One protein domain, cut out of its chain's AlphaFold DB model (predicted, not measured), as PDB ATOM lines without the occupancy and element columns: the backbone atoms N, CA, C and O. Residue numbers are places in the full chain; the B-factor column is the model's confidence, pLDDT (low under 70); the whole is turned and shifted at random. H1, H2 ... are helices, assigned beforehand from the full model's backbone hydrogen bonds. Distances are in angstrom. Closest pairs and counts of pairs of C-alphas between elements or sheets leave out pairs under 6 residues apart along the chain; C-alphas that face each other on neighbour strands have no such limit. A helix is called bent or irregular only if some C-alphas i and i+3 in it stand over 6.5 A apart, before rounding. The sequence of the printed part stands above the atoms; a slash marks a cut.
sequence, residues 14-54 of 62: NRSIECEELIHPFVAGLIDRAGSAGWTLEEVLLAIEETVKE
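AT A GLANCE: This is residues 14 to 54 of the 62 residues of an uncharacterized protein of Rhizobium sp. Leaf453 (UniProt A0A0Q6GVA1). A long bent helix, H1, and a shorter one, H2, make a lopsided V, joined by a tight link at its corner, with residues 14 to 26 and 49 to 54 standing free. The printed part has 41 residues with two named helices, H1 then H2, and is all helix. It is only just loose, close to compact, with a radius of gyration of the C-alphas of 11.3 A, and spans 35 by 21 by 12 A.

HOW THE PARTS SIT: H1, residues 14 to 36, was assigned as one helix by its hydrogen bonds but is bent: C-alphas 22 and 25 are 6.9 A apart. Its arms H1a, residues 14 to 22, and H1b, residues 25 to 36, stand at a steep tilt of 44 degrees. H2, residues 41 to 54, touches H1b with residues 41 to 45 alone, against residues 30 to 35; the closest C-alphas, of Ile 31 and Val 44, are 6.3 A apart. H1b and H2 run opposite ways at a steep tilt of 54 degrees. H1a and H2 are apart. In H1a, H1b and H2 every O i to N i+4 pair is within hydrogen-bond range.

IN THESE COORDINATES: H1a begins at C-alpha 14 (258.021, 123.695, 117.434) and measures 12.0 A; H1b measures 16.5 A. H2 measures 20.2 A and ends at C-alpha 54 (256.193, 128.780, 142.629).

THE WHOLE: The C-alphas farthest apart, of Asn 14 and Gly 38, are 35.1 A apart. The printed part has no cut, and no printed residue is under 70 in pLDDT.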
ATOM      1  N   ASN A  14     258.612 125.013 117.210       87.25
ATOM      2  CA  ASN A  14     258.021 123.695 117.434       87.25
ATOM      3  C   ASN A  14     257.733 123.446 118.916       87.25
ATOM      4  O   ASN A  14     256.800 122.717 119.241       87.25
ATOM      5  N   ARG A  15     258.485 124.084 119.825       84.19
ATOM      6  CA  ARG A  15     258.170 124.059 121.256       84.19
ATOM      7  C   ARG A  15     256.879 124.809 121.552       84.19
ATOM      8  O   ARG A  15     256.101 124.350 122.378       84.19
ATOM      9  N   SER A  16     256.658 125.951 120.900       84.88
ATOM     10  CA  SER A  16     255.420 126.722 121.057       84.88
ATOM     11  C   SER A  16     254.212 125.912 120.595       84.88
ATOM     12  O   SER A  16     253.236 125.835 121.331       84.88
ATOM     13  N   ILE A  17     254.325 125.242 119.443       85.94
ATOM     14  CA  ILE A  17     253.287 124.343 118.912       85.94
ATOM     15  C   ILE A  17     253.038 123.175 119.877       85.94
ATOM     16  O   ILE A  17     251.900 122.905 120.238       85.94
ATOM     17  N   GLU A  18     254.096 122.519 120.365       84.88
ATOM     18  CA  GLU A  18     253.990 121.417 121.334       84.88
ATOM     19  C   GLU A  18     253.306 121.867 122.637       84.88
ATOM     20  O   GLU A  18     252.455 121.163 123.179       84.88
ATOM     21  N   CYS A  19     253.638 123.058 123.138       82.88
ATOM     22  CA  CYS A  19     252.971 123.637 124.300       82.88
ATOM     23  C   CYS A  19     251.504 123.968 124.009       82.88
ATOM     24  O   CYS A  19     250.655 123.715 124.859       82.88
ATOM     25  N   GLU A  20     251.188 124.510 122.839       85.12
ATOM     26  CA  GLU A  20     249.810 124.789 122.442       85.12
ATOM     27  C   GLU A  20     248.988 123.494 122.397       85.12
ATOM     28  O   GLU A  20     247.973 123.388 123.076       85.12
ATOM     29  N   GLU A  21     249.472 122.452 121.726       87.50
ATOM     30  CA  GLU A  21     248.765 121.171 121.625       87.50
ATOM     31  C   GLU A  21     248.610 120.460 122.978       87.50
ATOM     32  O   GLU A  21     247.547 119.913 123.283       87.50
ATOM     33  N   LEU A  22     249.661 120.459 123.804       84.69
ATOM     34  CA  LEU A  22     249.685 119.679 125.041       84.69
ATOM     35  C   LEU A  22     249.138 120.422 126.255       84.69
ATOM     36  O   LEU A  22     248.667 119.760 127.173       84.69
ATOM     37  N   ILE A  23     249.230 121.752 126.313       83.81
ATOM     38  CA  ILE A  23     248.906 122.543 127.513       83.81
ATOM     39  C   ILE A  23     247.599 123.316 127.338       83.81
ATOM     40  O   ILE A  23     246.827 123.407 128.296       83.81
ATOM     41  N   HIS A  24     247.301 123.822 126.134       86.50
ATOM     42  CA  HIS A  24     246.109 124.646 125.900       86.50
ATOM     43  C   HIS A  24     244.799 123.960 126.330       86.50
ATOM     44  O   HIS A  24     244.027 124.596 127.052       86.50
ATOM     45  N   PRO A  25     244.542 122.669 126.019       88.75
ATOM     46  CA  PRO A  25     243.307 122.008 126.451       88.75
ATOM     47  C   PRO A  25     243.158 121.942 127.978       88.75
ATOM     48  O   PRO A  25     242.051 122.039 128.508       88.75
ATOM     49  N   PHE A  26     244.269 121.802 128.706       87.44
ATOM     50  CA  PHE A  26     244.253 121.755 130.168       87.44
ATOM     51  C   PHE A  26     243.996 123.126 130.779       87.44
ATOM     52  O   PHE A  26     243.218 123.223 131.728       87.44
ATOM     53  N   VAL A  27     244.621 124.168 130.228       88.50
ATOM     54  CA  VAL A  27     244.404 125.556 130.657       88.50
ATOM     55  C   VAL A  27     242.958 125.966 130.399       88.50
ATOM     56  O   VAL A  27     242.304 126.457 131.314       88.50
ATOM     57  N   ALA A  28     242.417 125.665 129.216       90.19
ATOM     58  CA  ALA A  28     241.010 125.902 128.902       90.19
ATOM     59  C   ALA A  28     240.080 125.185 129.896       90.19
ATOM     60  O   ALA A  28     239.203 125.804 130.490       90.19
ATOM     61  N   GLY A  29     240.339 123.905 130.185       92.19
ATOM     62  CA  GLY A  29     239.553 123.161 131.169       92.19
ATOM     63  C   GLY A  29     239.671 123.693 132.606       92.19
ATOM     64  O   GLY A  29     238.740 123.529 133.394       92.19
ATOM     65  N   LEU A  30     240.797 124.306 132.983       90.50
ATOM     66  CA  LEU A  30     240.939 124.993 134.272       90.50
ATOM     67  C   LEU A  30     240.105 126.273 134.312       90.50
ATOM     68  O   LEU A  30     239.400 126.487 135.295       90.50
ATOM     69  N   ILE A  31     240.148 127.064 133.239       93.06
ATOM     70  CA  ILE A  31     239.351 128.284 133.085       93.06
ATOM     71  C   ILE A  31     237.861 127.966 133.191       93.06
ATOM     72  O   ILE A  31     237.178 128.582 134.000       93.06
ATOM     73  N   ASP A  32     237.367 126.955 132.475       94.56
ATOM     74  CA  ASP A  32     235.947 126.583 132.512       94.56
ATOM     75  C   ASP A  32     235.491 126.150 133.913       94.56
ATOM     76  O   ASP A  32     234.430 126.557 134.399       94.56
ATOM     77  N   ARG A  33     236.304 125.335 134.599       94.81
ATOM     78  CA  ARG A  33     235.996 124.874 135.963       94.81
ATOM     79  C   ARG A  33     236.014 126.018 136.969       94.81
ATOM     80  O   ARG A  33     235.131 126.082 137.820       94.81
ATOM     81  N   ALA A  34     236.998 126.904 136.880       93.88
ATOM     82  CA  ALA A  34     237.114 128.033 137.790       93.88
ATOM     83  C   ALA A  34     236.034 129.093 137.519       93.88
ATOM     84  O   ALA A  34     235.419 129.590 138.462       93.88
ATOM     85  N   GLY A  35     235.699 129.341 136.250       92.56
ATOM     86  CA  GLY A  35     234.555 130.164 135.858       92.56
ATOM     87  C   GLY A  35     233.238 129.619 136.411       92.56
ATOM     88  O   GLY A  35     232.445 130.368 136.978       92.56
ATOM     89  N   SER A  36     233.040 128.297 136.365       94.94
ATOM     90  CA  SER A  36     231.878 127.635 136.985       94.94
ATOM     91  C   SER A  36     231.848 127.770 138.514       94.94
ATOM     92  O   SER A  36     230.782 127.689 139.119       94.94
ATOM     93  N   ALA A  37     233.005 127.989 139.143       95.69
ATOM     94  CA  ALA A  37     233.146 128.264 140.571       95.69
ATOM     95  C   ALA A  37     233.058 129.768 140.914       95.69
ATOM     96  O   ALA A  37     233.229 130.132 142.077       95.69
ATOM     97  N   GLY A  38     232.787 130.635 139.930       96.62
ATOM     98  CA  GLY A  38     232.587 132.074 140.114       96.62
ATOM     99  C   GLY A  38     233.840 132.937 139.954       96.62
ATOM    100  O   GLY A  38     233.781 134.122 140.263       96.62
ATOM    101  N   TRP A  39     234.953 132.371 139.484       97.25
ATOM    102  CA  TRP A  39     236.179 133.130 139.237       97.25
ATOM    103  C   TRP A  39     236.101 133.849 137.892       97.25
ATOM    104  O   TRP A  39     235.577 133.324 136.907       97.25
ATOM    105  N   THR A  40     236.671 135.044 137.827       95.69
ATOM    106  CA  THR A  40     236.891 135.749 136.565       95.69
ATOM    107  C   THR A  40     238.063 135.135 135.804       95.69
ATOM    108  O   THR A  40     238.971 134.544 136.386       95.69
ATOM    109  N   LEU A  41     238.079 135.306 134.478       92.00
ATOM    110  CA  LEU A  41     239.194 134.847 133.643       92.00
ATOM    111  C   LEU A  41     240.543 135.405 134.130       92.00
ATOM    112  O   LEU A  41     241.532 134.679 134.161       92.00
ATOM    113  N   GLU A  42     240.574 136.676 134.531       95.06
ATOM    114  CA  GLU A  42     241.783 137.342 135.023       95.06
ATOM    115  C   GLU A  42     242.324 136.684 136.301       95.06
ATOM    116  O   GLU A  42     243.506 136.351 136.358       95.06
ATOM    117  N   GLU A  43     241.464 136.407 137.287       94.38
ATOM    118  CA  GLU A  43     241.859 135.730 138.532       94.38
ATOM    119  C   GLU A  43     242.444 134.339 138.270       94.38
ATOM    120  O   GLU A  43     243.429 133.942 138.894       94.38
ATOM    121  N   VAL A  44     241.868 133.601 137.318       93.81
ATOM    122  CA  VAL A  44     242.360 132.268 136.954       93.81
ATOM    123  C   VAL A  44     243.734 132.347 136.299       93.81
ATOM    124  O   VAL A  44     244.621 131.567 136.645       93.81
ATOM    125  N   LEU A  45     243.933 133.287 135.370       91.25
ATOM    126  CA  LEU A  45     245.221 133.468 134.700       91.25
ATOM    127  C   LEU A  45     246.316 133.891 135.689       91.25
ATOM    128  O   LEU A  45     247.410 133.328 135.645       91.25
ATOM    129  N   LEU A  46     246.005 134.794 136.626       93.88
ATOM    130  CA  LEU A  46     246.920 135.192 137.701       93.88
ATOM    131  C   LEU A  46     247.290 134.006 138.602       93.88
ATOM    132  O   LEU A  46     248.465 133.794 138.897       93.88
ATOM    133  N   ALA A  47     246.312 133.188 138.999       92.31
ATOM    134  CA  ALA A  47     246.565 132.010 139.826       92.31
ATOM    135  C   ALA A  47     247.443 130.967 139.112       92.31
ATOM    136  O   ALA A  47     248.336 130.377 139.728       92.31
ATOM    137  N   ILE A  48     247.223 130.752 137.809       90.50
ATOM    138  CA  ILE A  48     248.067 129.875 136.987       90.50
ATOM    139  C   ILE A  48     249.499 130.419 136.927       90.50
ATOM    140  O   ILE A  48     250.447 129.656 137.118       90.50
ATOM    141  N   GLU A  49     249.671 131.721 136.692       90.81
ATOM    142  CA  GLU A  49     250.989 132.354 136.626       90.81
ATOM    143  C   GLU A  49     251.764 132.201 137.943       90.81
ATOM    144  O   GLU A  49     252.914 131.751 137.929       90.81
ATOM    145  N   GLU A  50     251.135 132.518 139.077       91.44
ATOM    146  CA  GLU A  50     251.752 132.389 140.402       91.44
ATOM    147  C   GLU A  50     252.126 130.936 140.718       91.44
ATOM    148  O   GLU A  50     253.248 130.666 141.144       91.44
ATOM    149  N   THR A  51     251.253 129.981 140.388       88.81
ATOM    150  CA  THR A  51     251.546 128.548 140.557       88.81
ATOM    151  C   THR A  51     252.773 128.129 139.738       88.81
ATOM    152  O   THR A  51     253.654 127.421 140.228       88.81
ATOM    153  N   VAL A  52     252.882 128.578 138.483       86.12
ATOM    154  CA  VAL A  52     254.041 128.265 137.630       86.12
ATOM    155  C   VAL A  52     255.321 128.909 138.171       86.12
ATOM    156  O   VAL A  52     256.384 128.281 138.128       86.12
ATOM    157  N   LYS A  53     255.253 130.137 138.704       84.38
ATOM    158  CA  LYS A  53     256.393 130.793 139.366       84.38
ATOM    159  C   LYS A  53     256.844 130.020 140.602       84.38
ATOM    160  O   LYS A  53     258.049 129.812 140.766       84.38
ATOM    161  N   GLU A  54     255.908 129.569 141.432       86.62
ATOM    162  CA  GLU A  54     256.193 128.780 142.629       86.62
ATOM    163  C   GLU A  54     256.873 127.457 142.269       86.62
ATOM    164  O   GLU A  54     257.935 127.153 142.808       86.62
TER     165      GLU A  54